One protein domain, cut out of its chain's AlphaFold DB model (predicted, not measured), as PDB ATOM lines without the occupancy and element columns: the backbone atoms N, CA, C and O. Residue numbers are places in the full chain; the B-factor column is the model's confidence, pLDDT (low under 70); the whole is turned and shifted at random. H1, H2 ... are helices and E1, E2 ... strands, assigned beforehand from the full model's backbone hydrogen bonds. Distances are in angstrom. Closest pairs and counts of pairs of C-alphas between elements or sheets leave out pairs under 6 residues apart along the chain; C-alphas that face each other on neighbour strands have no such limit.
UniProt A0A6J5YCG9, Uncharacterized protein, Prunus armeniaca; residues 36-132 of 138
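This is residues 36 to 132 of the 138 residues of an uncharacterized protein of Prunus armeniaca (UniProt A0A6J5YCG9). A twisted sheet of four strands has the long helix H1 packed on one face by its residues 51 to 59, and a short helical hairpin of H2 and H3 lies at the other end of the long axis. H3 only grazes the sheet, with residues 118 to 122, and H2 is not on it. The printed part has 97 residues with three named helices and four named strands, in the order E1, H1, E2, E3, E4, H2, H3. The sheet is mixed, in the order E1, E2, E4, E3, and the class is mixed, helices and strands. The whole is only just compact, close to loose, with a radius of gyration of the C-alphas of 14.7 A, and elongated, spanning 51 by 27 by 17 A.

Edge strand E1, residues 38 to 43, is parallel to inner strand E2, residues 74 to 79, at 16 degrees; N 41 and O 76 are 2.9 A apart, within hydrogen-bond range. Between them in the chain comes H1, residues 51 to 64; E1, H1 and E2 form a strand-helix-strand unit, two parallel neighbour strands with a helix between, and its crossover is right-handed. E2 is parallel to inner strand E4, residues 95 to 99, at 17 degrees, with N 98 and O 77 2.8 A apart. Edge strand E3, residues 87 to 92, and E4 are an antiparallel hairpin at 164 degrees, with N 97 and O 89 2.8 A apart. From edge to edge the strands' lines turn by 49 degrees. H1 is on one face of the sheet, making two layers, helix and sheet, at a height over the sheet of 9.3 A. It lies only just over E4, on which 3 of its 14 C-alphas fall, and runs along the strands at 26 degrees to E4 on the local plane. The closest C-alphas of H1 and E3 are those of Lys 52 and Leu 91, 6.2 A apart. H2, residues 103 to 111, and H3, residues 118 to 126, touch as a helical hairpin; their closest C-alphas, of Glu 104 and Ala 124, are 5.5 A apart. They run opposite ways at a steep tilt of 43 degrees. The closest C-alphas of E3 and H3 are those of Ile 88 and Pro 118, 6.4 A apart. H1 is apart from H2 and H3. In H1, H2 and H3 every O i to N i+4 pair is within hydrogen-bond range.

E1 begins at C-alpha 38, (159.974, 160.118, 96.748), and is 16.2 A long. H1 is 20.1 A long and ends at C-alpha 64, (165.076, 159.540, 77.827). E2 measures 16.4 A, E3 15.7 A, E4 13.4 A and H2 12.3 A. H3, 12.6 A long, ends at C-alpha 126, (139.636, 154.753, 113.899).

The two C-alphas farthest apart, those of Glu 64 and Gln 132, are 51.2 A apart. The printed part has no cut, and no link is long. Its mean pLDDT is 86.5; residues 46 to 49 and 82 to 85 are under 70.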
ATOM      1  N   ILE A  36     166.556 160.971  94.047       94.81
ATOM      2  CA  ILE A  36     165.438 161.197  94.960       94.81
ATOM      3  C   ILE A  36     164.408 160.094  94.727       94.81
ATOM      4  O   ILE A  36     163.956 159.883  93.605       94.81
ATOM      5  N   LYS A  37     164.046 159.380  95.793       93.75
ATOM      6  CA  LYS A  37     163.142 158.228  95.703       93.75
ATOM      7  C   LYS A  37     161.672 158.607  95.808       93.75
ATOM      8  O   LYS A  37     160.835 157.902  95.253       93.75
ATOM      9  N   LYS A  38     161.354 159.707  96.497       94.06
ATOM     10  CA  LYS A  38     159.974 160.118  96.748       94.06
ATOM     11  C   LYS A  38     159.819 161.636  96.738       94.06
ATOM     12  O   LYS A  38     160.668 162.349  97.270       94.06
ATOM     13  N   VAL A  39     158.734 162.112  96.138       95.00
ATOM     14  CA  VAL A  39     158.316 163.515  96.094       95.00
ATOM     15  C   VAL A  39     156.917 163.613  96.692       95.00
ATOM     16  O   VAL A  39     155.987 162.940  96.249       95.00
ATOM     17  N   PHE A  40     156.773 164.467  97.702       94.06
ATOM     18  CA  PHE A  40     155.502 164.756  98.356       94.06
ATOM     19  C   PHE A  40     154.971 166.097  97.865       94.06
ATOM     20  O   PHE A  40     155.685 167.100  97.902       94.06
ATOM     21  N   VAL A  41     153.724 166.118  97.407       92.25
ATOM     22  CA  VAL A  41     153.089 167.302  96.832       92.25
ATOM     23  C   VAL A  41     151.838 167.620  97.633       92.25
ATOM     24  O   VAL A  41     150.807 166.981  97.460       92.25
ATOM     25  N   PHE A  42     151.930 168.618  98.503       90.31
ATOM     26  CA  PHE A  42     150.801 169.103  99.293       90.31
ATOM     27  C   PHE A  42     150.023 170.152  98.499       90.31
ATOM     28  O   PHE A  42     150.618 171.067  97.927       90.31
ATOM     29  N   THR A  43     148.702 170.012  98.445       86.62
ATOM     30  CA  THR A  43     147.831 170.852  97.616       86.62
ATOM     31  C   THR A  43     146.459 171.027  98.246       86.62
ATOM     32  O   THR A  43     145.982 170.148  98.954       86.62
ATOM     33  N   ASP A  44     145.798 172.145  97.958       80.69
ATOM     34  CA  ASP A  44     144.414 172.384  98.382       80.69
ATOM     35  C   ASP A  44     143.410 171.534  97.578       80.69
ATOM     36  O   ASP A  44     142.292 171.305  98.017       80.69
ATOM     37  N   PHE A  45     143.792 171.019  96.408       70.75
ATOM     38  CA  PHE A  45     142.907 170.211  95.565       70.75
ATOM     39  C   PHE A  45     143.582 168.914  95.148       70.75
ATOM     40  O   PHE A  45     144.696 168.939  94.620       70.75
ATOM     41  N   GLU A  46     142.878 167.796  95.309       62.47
ATOM     42  CA  GLU A  46     143.288 166.512  94.738       62.47
ATOM     43  C   GLU A  46     142.626 166.183  93.397       62.47
ATOM     44  O   GLU A  46     143.219 165.487  92.572       62.47
ATOM     45  N   SER A  47     141.408 166.674  93.160       57.59
ATOM     46  CA  SER A  47     140.538 166.187  92.091       57.59
ATOM     47  C   SER A  47     140.579 167.070  90.837       57.59
ATOM     48  O   SER A  47     140.828 168.275  90.883       57.59
ATOM     49  N   GLY A  48     140.356 166.448  89.673       56.91
ATOM     50  CA  GLY A  48     140.192 167.146  88.387       56.91
ATOM     51  C   GLY A  48     141.463 167.347  87.553       56.91
ATOM     52  O   GLY A  48     141.400 167.951  86.484       56.91
ATOM     53  N   CYS A  49     142.606 166.820  87.987       64.94
ATOM     54  CA  CYS A  49     143.851 166.890  87.231       64.94
ATOM     55  C   CYS A  49     144.249 165.516  86.684       64.94
ATOM     56  O   CYS A  49     144.122 164.494  87.353       64.94
ATOM     57  N   HIS A  50     144.781 165.486  85.462       84.50
ATOM     58  CA  HIS A  50     145.280 164.271  84.814       84.50
ATOM     59  C   HIS A  50     146.619 163.809  85.425       84.50
ATOM     60  O   HIS A  50     147.638 163.767  84.735       84.50
ATOM     61  N   TRP A  51     146.643 163.495  86.727       88.19
ATOM     62  CA  TRP A  51     147.865 163.168  87.470       88.19
ATOM     63  C   TRP A  51     148.625 162.000  86.868       88.19
ATOM     64  O   TRP A  51     149.833 162.099  86.683       88.19
ATOM     65  N   LYS A  52     147.911 160.944  86.472       91.38
ATOM     66  CA  LYS A  52     148.511 159.799  85.787       91.38
ATOM     67  C   LYS A  52     149.237 160.221  84.509       91.38
ATOM     68  O   LYS A  52     150.394 159.875  84.332       91.38
ATOM     69  N   THR A  53     148.593 161.015  83.653       92.06
ATOM     70  CA  THR A  53     149.205 161.514  82.410       92.06
ATOM     71  C   THR A  53     150.442 162.361  82.694       92.06
ATOM     72  O   THR A  53     151.489 162.122  82.103       92.06
ATOM     73  N   LYS A  54     150.352 163.292  83.652       91.94
ATOM     74  CA  LYS A  54     151.491 164.110  84.094       91.94
ATOM     75  C   LYS A  54     152.645 163.254  84.630       91.94
ATOM     76  O   LYS A  54     153.806 163.563  84.384       91.94
ATOM     77  N   TYR A  55     152.345 162.173  85.345       95.00
ATOM     78  CA  TYR A  55     153.366 161.274  85.877       95.00
ATOM     79  C   TYR A  55     154.036 160.446  84.777       95.00
ATOM     80  O   TYR A  55     155.255 160.314  84.776       95.00
ATOM     81  N   GLU A  56     153.283 159.965  83.788       95.50
ATOM     82  CA  GLU A  56     153.867 159.281  82.624       95.50
ATOM     83  C   GLU A  56     154.786 160.207  81.810       95.50
ATOM     84  O   GLU A  56     155.814 159.766  81.296       95.50
ATOM     85  N   GLU A  57     154.474 161.506  81.731       95.31
ATOM     86  CA  GLU A  57     155.377 162.493  81.127       95.31
ATOM     87  C   GLU A  57     156.699 162.609  81.892       95.31
ATOM     88  O   GLU A  57     157.757 162.643  81.259       95.31
ATOM     89  N   VAL A  58     156.651 162.634  83.230       96.50
ATOM     90  CA  VAL A  58     157.852 162.608  84.081       96.50
ATOM     91  C   VAL A  58     158.650 161.334  83.824       96.50
ATOM     92  O   VAL A  58     159.840 161.414  83.525       96.50
ATOM     93  N   ARG A  59     158.000 160.165  83.859       97.62
ATOM     94  CA  ARG A  59     158.670 158.880  83.622       97.62
ATOM     95  C   ARG A  59     159.388 158.849  82.279       97.62
ATOM     96  O   ARG A  59     160.568 158.514  82.222       97.62
ATOM     97  N   ARG A  60     158.705 159.273  81.208       97.62
ATOM     98  CA  ARG A  60     159.281 159.345  79.858       97.62
ATOM     99  C   ARG A  60     160.552 160.196  79.831       97.62
ATOM    100  O   ARG A  60     161.547 159.760  79.263       97.62
ATOM    101  N   LYS A  61     160.543 161.382  80.450       97.19
ATOM    102  CA  LYS A  61     161.721 162.267  80.478       97.19
ATOM    103  C   LYS A  61     162.903 161.636  81.214       97.19
ATOM    104  O   LYS A  61     164.032 161.758  80.751       97.19
ATOM    105  N   PHE A  62     162.656 160.945  82.327       97.25
ATOM    106  CA  PHE A  62     163.708 160.234  83.059       97.25
ATOM    107  C   PHE A  62     164.306 159.095  82.223       97.25
ATOM    108  O   PHE A  62     165.528 159.002  82.103       97.25
ATOM    109  N   MET A  63     163.461 158.290  81.572       96.12
ATOM    110  CA  MET A  63     163.903 157.212  80.679       96.12
ATOM    111  C   MET A  63     164.710 157.734  79.482       96.12
ATOM    112  O   MET A  63     165.714 157.135  79.103       96.12
ATOM    113  N   GLU A  64     164.328 158.880  78.911       96.50
ATOM    114  CA  GLU A  64     165.076 159.540  77.827       96.50
ATOM    115  C   GLU A  64     166.479 160.003  78.254       96.50
ATOM    116  O   GLU A  64     167.375 160.080  77.415       96.50
ATOM    117  N   GLN A  65     166.687 160.265  79.546       94.56
ATOM    118  CA  GLN A  65     168.001 160.560  80.130       94.56
ATOM    119  C   GLN A  65     168.772 159.294  80.553       94.56
ATOM    120  O   GLN A  65     169.870 159.395  81.094       94.56
ATOM    121  N   GLY A  66     168.227 158.101  80.293       94.88
ATOM    122  CA  GLY A  66     168.862 156.820  80.605       94.88
ATOM    123  C   GLY A  66     168.657 156.338  82.042       94.88
ATOM    124  O   GLY A  66     169.391 155.458  82.488       94.88
ATOM    125  N   TYR A  67     167.690 156.903  82.772       96.50
ATOM    126  CA  TYR A  67     167.304 156.414  84.093       96.50
ATOM    127  C   TYR A  67     166.243 155.311  83.987       96.50
ATOM    128  O   TYR A  67     165.266 155.438  83.252       96.50
ATOM    129  N   GLU A  68     166.434 154.242  84.757       94.31
ATOM    130  CA  GLU A  68     165.497 153.121  84.877       94.31
ATOM    131  C   GLU A  68     164.395 153.418  85.912       94.31
ATOM    132  O   GLU A  68     164.467 154.402  86.651       94.31
ATOM    133  N   ASP A  69     163.372 152.560  85.991       93.62
ATOM    134  CA  ASP A  69     162.193 152.764  86.849       93.62
ATOM    135  C   ASP A  69     162.524 152.999  88.340       93.62
ATOM    136  O   ASP A  69     161.819 153.747  89.013       93.62
ATOM    137  N   ASP A  70     163.606 152.417  88.868       94.00
ATOM    138  CA  ASP A  70     164.034 152.567  90.270       94.00
ATOM    139  C   ASP A  70     164.651 153.946  90.591       94.00
ATOM    140  O   ASP A  70     164.801 154.327  91.760       94.00
ATOM    141  N   ALA A  71     165.041 154.682  89.552       95.62
ATOM    142  CA  ALA A  71     165.608 156.021  89.617       95.62
ATOM    143  C   ALA A  71     164.554 157.120  89.413       95.62
ATOM    144  O   ALA A  71     164.851 158.298  89.634       95.62
ATOM    145  N   ILE A  72     163.333 156.748  89.016       96.88
ATOM    146  CA  ILE A  72     162.217 157.676  88.858       96.88
ATOM    147  C   ILE A  72     161.553 157.887  90.228       96.88
ATOM    148  O   ILE A  72     161.169 156.906  90.871       96.88
ATOM    149  N   PRO A  73     161.398 159.136  90.705       96.12
ATOM    150  CA  PRO A  73     160.788 159.391  92.001       96.12
ATOM    151  C   PRO A  73     159.330 158.935  92.035       96.12
ATOM    152  O   PRO A  73     158.541 159.307  91.168       96.12
ATOM    153  N   GLN A  74     158.951 158.217  93.090       95.38
ATOM    154  CA  GLN A  74     157.546 158.013  93.417       95.38
ATOM    155  C   GLN A  74     156.925 159.342  93.856       95.38
ATOM    156  O   GLN A  74     157.565 160.142  94.540       95.38
ATOM    157  N   VAL A  75     155.670 159.582  93.500       94.00
ATOM    158  CA  VAL A  75     154.959 160.822  93.801       94.00
ATOM    159  C   VAL A  75     153.747 160.517  94.672       94.00
ATOM    160  O   VAL A  75     152.881 159.732  94.291       94.00
ATOM    161  N   LEU A  76     153.665 161.174  95.826       92.94
ATOM    162  CA  LEU A  76     152.447 161.231  96.629       92.94
ATOM    163  C   LEU A  76     151.852 162.633  96.502       92.94
ATOM    164  O   LEU A  76     152.447 163.605  96.972       92.94
ATOM    165  N   ILE A  77     150.683 162.733  95.875       91.19
ATOM    166  CA  ILE A  77     149.874 163.953  95.880       91.19
ATOM    167  C   ILE A  77     148.966 163.901  97.102       91.19
ATOM    168  O   ILE A  77     148.225 162.939  97.258       91.19
ATOM    169  N   TRP A  78     148.998 164.923  97.949       91.25
ATOM    170  CA  TRP A  78     148.142 165.021  99.124       91.25
ATOM    171  C   TRP A  78     147.245 166.258  99.034       91.25
ATOM    172  O   TRP A  78     147.704 167.388  99.220       91.25
ATOM    173  N   GLY A  79     145.964 166.031  98.732       89.56
ATOM    174  CA  GLY A  79     144.905 167.034  98.777       89.56
ATOM    175  C   GLY A  79     144.416 167.276 100.199       89.56
ATOM    176  O   GLY A  79     143.676 166.466 100.745       89.56
ATOM    177  N   LEU A  80     144.807 168.399 100.794       86.12
ATOM    178  CA  LEU A  80     144.530 168.729 102.195       86.12
ATOM    179  C   LEU A  80     143.130 169.314 102.422       86.12
ATOM    180  O   LEU A  80     142.608 169.220 103.530       86.12
ATOM    181  N   PHE A  81     142.532 169.929 101.399       76.25
ATOM    182  CA  PHE A  81     141.249 170.631 101.496       76.25
ATOM    183  C   PHE A  81     140.115 169.863 100.800       76.25
ATOM    184  O   PHE A  81     139.244 170.454 100.161       76.25
ATOM    185  N   ASP A  82     140.111 168.533 100.913       66.25
ATOM    186  CA  ASP A  82     138.906 167.768 100.599       66.25
ATOM    187  C   ASP A  82     137.988 167.723 101.830       66.25
ATOM    188  O   ASP A  82     138.420 167.426 102.942       66.25
ATOM    189  N   LEU A  83     136.714 168.063 101.629       57.25
ATOM    190  CA  LEU A  83     135.672 168.019 102.659       57.25
ATOM    191  C   LEU A  83     135.103 166.601 102.849       57.25
ATOM    192  O   LEU A  83     134.248 166.394 103.712       57.25
ATOM    193  N   ASN A  84     135.529 165.643 102.024       61.53
ATOM    194  CA  ASN A  84     135.139 164.243 102.103       61.53
ATOM    195  C   ASN A  84     136.016 163.447 103.086       61.53
ATOM    196  O   ASN A  84     137.030 163.919 103.596       61.53
ATOM    197  N   ILE A  85     135.596 162.210 103.362       68.19
ATOM    198  CA  ILE A  85     136.347 161.254 104.189       68.19
ATOM    199  C   ILE A  85     137.734 161.042 103.567       68.19
ATOM    200  O   ILE A  85     137.798 160.830 102.351       68.19
ATOM    201  N   PRO A  86     138.819 161.035 104.373       77.44
ATOM    202  CA  PRO A  86     140.148 160.749 103.866       77.44
ATOM    203  C   PRO A  86     140.170 159.467 103.038       77.44
ATOM    204  O   PRO A  86     139.632 158.434 103.445       77.44
ATOM    205  N   SER A  87     140.780 159.530 101.862       84.06
ATOM    206  CA  SER A  87     140.796 158.422 100.910       84.06
ATOM    207  C   SER A  87     142.156 158.310 100.245       84.06
ATOM    208  O   SER A  87     142.923 159.267 100.216       84.06
ATOM    209  N   ILE A  88     142.479 157.120  99.751       86.94
ATOM    210  CA  ILE A  88     143.741 156.876  99.066       86.94
ATOM    211  C   ILE A  88     143.486 156.130  97.766       86.94
ATOM    212  O   ILE A  88     142.751 155.141  97.736       86.94
ATOM    213  N   GLU A  89     144.109 156.607  96.696       87.50
ATOM    214  CA  GLU A  89     144.012 156.029  95.364       87.50
ATOM    215  C   GLU A  89     145.411 155.830  94.775       87.50
ATOM    216  O   GLU A  89     146.210 156.763  94.669       87.50
ATOM    217  N   GLU A  90     145.720 154.601  94.362       87.44
ATOM    218  CA  GLU A  90     146.932 154.297  93.599       87.44
ATOM    219  C   GLU A  90     146.617 154.368  92.099       87.44
ATOM    220  O   GLU A  90     146.033 153.456  91.515       87.44
ATOM    221  N   LEU A  91     147.000 155.473  91.458       85.69
ATOM    222  CA  LEU A  91     146.738 155.698  90.031       85.69
ATOM    223  C   LEU A  91     147.759 154.991  89.118       85.69
ATOM    224  O   LEU A  91     147.480 154.735  87.936       85.69
ATOM    225  N   HIS A  92     148.955 154.718  89.649       89.12
ATOM    226  CA  HIS A  92     150.077 154.045  88.988       89.12
ATOM    227  C   HIS A  92     151.060 153.493  90.052       89.12
ATOM    228  O   HIS A  92     151.166 154.126  91.101       89.12
ATOM    229  N   PRO A  93     151.872 152.447  89.763       87.06
ATOM    230  CA  PRO A  93     152.960 151.911  90.621       87.06
ATOM    231  C   PRO A  93     154.095 152.866  91.070       87.06
ATOM    232  O   PRO A  93     155.198 152.440  91.392       87.06
ATOM    233  N   GLY A  94     153.862 154.174  91.046       92.12
ATOM    234  CA  GLY A  94     154.732 155.221  91.582       92.12
ATOM    235  C   GLY A  94     153.990 156.550  91.746       92.12
ATOM    236  O   GLY A  94     154.628 157.584  91.876       92.12
ATOM    237  N   LEU A  95     152.654 156.536  91.694       93.06
ATOM    238  CA  LEU A  95     151.805 157.702  91.884       93.06
ATOM    239  C   LEU A  95     150.617 157.321  92.764       93.06
ATOM    240  O   LEU A  95     149.724 156.579  92.343       93.06
ATOM    241  N   THR A  96     150.581 157.924  93.941       92.12
ATOM    242  CA  THR A  96     149.492 157.786  94.901       92.12
ATOM    243  C   THR A  96     148.868 159.151  95.147       92.12
ATOM    244  O   THR A  96     149.568 160.165  95.195       92.12
ATOM    245  N   VAL A  97     147.549 159.183  95.293       90.44
ATOM    246  CA  VAL A  97     146.791 160.368  95.689       90.44
ATOM    247  C   VAL A  97     146.158 160.090  97.044       90.44
ATOM    248  O   VAL A  97     145.551 159.040  97.238       90.44
ATOM    249  N   LEU A  98     146.347 161.013  97.979       90.06
ATOM    250  CA  LEU A  98     145.784 160.997  99.320       90.06
ATOM    251  C   LEU A  98     144.876 162.219  99.488       90.06
ATOM    252  O   LEU A  98     145.319 163.352  99.305       90.06
ATOM    253  N   SER A  99     143.634 161.959  99.869       88.38
ATOM    254  CA  SER A  99     142.596 162.950 100.141       88.38
ATOM    255  C   SER A  99     142.427 163.190 101.623       88.38
ATOM    256  O   SER A  99     142.503 162.246 102.414       88.38
ATOM    257  N   GLY A 100     142.077 164.419 101.980       86.62
ATOM    258  CA  GLY A 100     141.635 164.793 103.312       86.62
ATOM    259  C   GLY A 100     142.779 164.966 104.305       86.62
ATOM    260  O   GLY A 100     143.948 164.681 104.038       86.62
ATOM    261  N   PHE A 101     142.435 165.466 105.486       85.62
ATOM    262  CA  PHE A 101     143.397 165.807 106.525       85.62
ATOM    263  C   PHE A 101     142.853 165.456 107.911       85.62
ATOM    264  O   PHE A 101     141.690 165.710 108.216       85.62
ATOM    265  N   SER A 102     143.720 164.919 108.767       85.12
ATOM    266  CA  SER A 102     143.498 164.825 110.210       85.12
ATOM    267  C   SER A 102     144.828 164.916 110.958       85.12
ATOM    268  O   SER A 102     145.906 164.709 110.380       85.12
ATOM    269  N   ASP A 103     144.766 165.218 112.255       86.38
ATOM    270  CA  ASP A 103     145.953 165.249 113.116       86.38
ATOM    271  C   ASP A 103     146.607 163.859 113.195       86.38
ATOM    272  O   ASP A 103     147.831 163.738 113.176       86.38
ATOM    273  N   GLU A 104     145.803 162.799 113.254       86.75
ATOM    274  CA  GLU A 104     146.243 161.402 113.293       86.75
ATOM    275  C   GLU A 104     146.915 160.998 111.980       86.75
ATOM    276  O   GLU A 104     147.995 160.409 112.007       86.75
ATOM    277  N   LEU A 105     146.339 161.382 110.837       88.06
ATOM    278  CA  LEU A 105     146.922 161.126 109.521       88.06
ATOM    279  C   LEU A 105     148.257 161.863 109.345       88.06
ATOM    280  O   LEU A 105     149.204 161.311 108.791       88.06
ATOM    281  N   SER A 106     148.360 163.084 109.872       88.94
ATOM    282  CA  SER A 106     149.603 163.863 109.867       88.94
ATOM    283  C   SER A 106     150.695 163.231 110.725       88.94
ATOM    284  O   SER A 106     151.846 163.160 110.300       88.94
ATOM    285  N   LYS A 107     150.349 162.742 111.922       90.25
ATOM    286  CA  LYS A 107     151.292 162.009 112.784       90.25
ATOM    287  C   LYS A 107     151.758 160.728 112.100       90.25
ATOM    288  O   LYS A 107     152.956 160.523 111.955       90.25
ATOM    289  N   LEU A 108     150.817 159.933 111.591       89.44
ATOM    290  CA  LEU A 108     151.092 158.699 110.859       89.44
ATOM    291  C   LEU A 108     152.019 158.940 109.659       89.44
ATOM    292  O   LEU A 108     152.969 158.186 109.458       89.44
ATOM    293  N   PHE A 109     151.768 159.998 108.881       91.00
ATOM    294  CA  PHE A 109     152.625 160.395 107.766       91.00
ATOM    295  C   PHE A 109     154.072 160.611 108.217       91.00
ATOM    296  O   PHE A 109     154.999 160.090 107.602       91.00
ATOM    297  N   LEU A 110     154.272 161.382 109.287       91.88
ATOM    298  CA  LEU A 110     155.602 161.711 109.794       91.88
ATOM    299  C   LEU A 110     156.302 160.482 110.391       91.88
ATOM    300  O   LEU A 110     157.482 160.264 110.115       91.88
ATOM    301  N   ASP A 111     155.573 159.666 111.150       90.75
ATOM    302  CA  ASP A 111     156.113 158.495 111.846       90.75
ATOM    303  C   ASP A 111     156.509 157.370 110.873       90.75
ATOM    304  O   ASP A 111     157.511 156.686 111.090       90.75
ATOM    305  N   ASN A 112     155.786 157.224 109.757       88.00
ATOM    306  CA  ASN A 112     156.045 156.197 108.743       88.00
ATOM    307  C   ASN A 112     156.922 156.678 107.573       88.00
ATOM    308  O   ASN A 112     156.974 156.022 106.533       88.00
ATOM    309  N   GLY A 113     157.594 157.830 107.690       85.50
ATOM    310  CA  GLY A 113     158.462 158.344 106.621       85.50
ATOM    311  C   GLY A 113     157.712 158.700 105.330       85.50
ATOM    312  O   GLY A 113     158.268 158.626 104.235       85.50
ATOM    313  N   GLY A 114     156.441 159.069 105.457       85.81
ATOM    314  CA  GLY A 114     155.554 159.418 104.355       85.81
ATOM    315  C   GLY A 114     154.974 158.225 103.595       85.81
ATOM    316  O   GLY A 114     154.505 158.379 102.464       85.81
ATOM    317  N   GLU A 115     155.014 157.028 104.177       85.56
ATOM    318  CA  GLU A 115     154.276 155.865 103.686       85.56
ATOM    319  C   GLU A 115     152.897 155.789 104.346       85.56
ATOM    320  O   GLU A 115     152.768 155.558 105.550       85.56
ATOM    321  N   ILE A 116     151.850 155.960 103.539       85.31
ATOM    322  CA  ILE A 116     150.462 155.759 103.952       85.31
ATOM    323  C   ILE A 116     149.833 154.824 102.932       85.31
ATOM    324  O   ILE A 116     149.788 155.143 101.749       85.31
ATOM    325  N   GLY A 117     149.364 153.669 103.393       85.88
ATOM    326  CA  GLY A 117     148.553 152.747 102.610       85.88
ATOM    327  C   GLY A 117     147.111 152.695 103.123       85.88
ATOM    328  O   GLY A 117     146.792 153.299 104.151       85.88
ATOM    329  N   PRO A 118     146.230 151.934 102.452       85.12
ATOM    330  CA  PRO A 118     144.827 151.806 102.849       85.12
ATOM    331  C   PRO A 118     144.637 151.326 104.293       85.12
ATOM    332  O   PRO A 118     143.738 151.792 104.988       85.12
ATOM    333  N   HIS A 119     145.490 150.409 104.760       85.75
ATOM    334  CA  HIS A 119     145.402 149.883 106.119       85.75
ATOM    335  C   HIS A 119     145.773 150.940 107.161       85.75
ATOM    336  O   HIS A 119     145.028 151.143 108.112       85.75
ATOM    337  N   GLN A 120     146.867 151.666 106.940       85.94
ATOM    338  CA  GLN A 120     147.298 152.730 107.840       85.94
ATOM    339  C   GLN A 120     146.295 153.892 107.847       85.94
ATOM    340  O   GLN A 120     146.006 154.449 108.900       85.94
ATOM    341  N   LEU A 121     145.709 154.225 106.693       86.56
ATOM    342  CA  LEU A 121     144.639 155.219 106.611       86.56
ATOM    343  C   LEU A 121     143.416 154.801 107.443       86.56
ATOM    344  O   LEU A 121     142.871 155.613 108.186       86.56
ATOM    345  N   MET A 122     143.011 153.529 107.353       86.94
ATOM    346  CA  MET A 122     141.939 152.970 108.180       86.94
ATOM    347  C   MET A 122     142.281 153.054 109.673       86.94
ATOM    348  O   MET A 122     141.444 153.498 110.454       86.94
ATOM    349  N   GLU A 123     143.498 152.668 110.071       84.00
ATOM    350  CA  GLU A 123     143.967 152.775 111.459       84.00
ATOM    351  C   GLU A 123     143.926 154.224 111.964       84.00
ATOM    352  O   GLU A 123     143.426 154.476 113.059       84.00
ATOM    353  N   ALA A 124     144.374 155.188 111.155       82.88
ATOM    354  CA  ALA A 124     144.319 156.608 111.498       82.88
ATOM    355  C   ALA A 124     142.879 157.117 111.649       82.88
ATOM    356  O   ALA A 124     142.605 157.905 112.552       82.88
ATOM    357  N   ALA A 125     141.951 156.647 110.810       81.12
ATOM    358  CA  ALA A 125     140.545 157.030 110.889       81.12
ATOM    359  C   ALA A 125     139.861 156.521 112.173       81.12
ATOM    360  O   ALA A 125     139.043 157.231 112.750       81.12
ATOM    361  N   VAL A 126     140.207 155.320 112.656       81.19
ATOM    362  CA  VAL A 126     139.636 154.753 113.899       81.19
ATOM    363  C   VAL A 126     140.387 155.172 115.169       81.19
ATOM    364  O   VAL A 126     139.858 155.037 116.273       81.19
ATOM    365  N   ALA A 127     141.612 155.688 115.039       81.50
ATOM    366  CA  ALA A 127     142.391 156.222 116.156       81.50
ATOM    367  C   ALA A 127     141.807 157.524 116.731       81.50
ATOM    368  O   ALA A 127     142.141 157.897 117.860       81.50
ATOM    369  N   ASP A 128     140.924 158.200 115.990       73.12
ATOM    370  CA  ASP A 128     140.248 159.400 116.468       73.12
ATOM    371  C   ASP A 128     139.442 159.094 117.746       73.12
ATOM    372  O   ASP A 128     138.777 158.061 117.889       73.12
ATOM    373  N   LYS A 129     139.517 160.019 118.705       73.25
ATOM    374  CA  LYS A 129     138.889 159.933 120.026       73.25
ATOM    375  C   LYS A 129     137.386 159.698 119.941       73.25
ATOM    376  O   LYS A 129     136.837 159.079 120.853       73.25
ATOM    377  N   GLU A 130     136.733 160.168 118.881       72.56
ATOM    378  CA  GLU A 130     135.304 159.930 118.658       72.56
ATOM    379  C   GLU A 130     134.981 158.436 118.473       72.56
ATOM    380  O   GLU A 130     133.948 157.965 118.957       72.56
ATOM    381  N   TYR A 131     135.891 157.663 117.871       73.25
ATOM    382  CA  TYR A 131     135.726 156.225 117.635       73.25
ATOM    383  C   TYR A 131     136.264 155.351 118.776       73.25
ATOM    384  O   TYR A 131     135.839 154.206 118.914       73.25
ATOM    385  N   GLN A 132     137.095 155.893 119.675       71.38
ATOM    386  CA  GLN A 132     137.603 155.177 120.861       71.38
ATOM    387  C   GLN A 132     136.505 154.781 121.870       71.38
ATOM    388  O   GLN A 132     136.726 153.951 122.752       71.38
TER     389      GLN A 132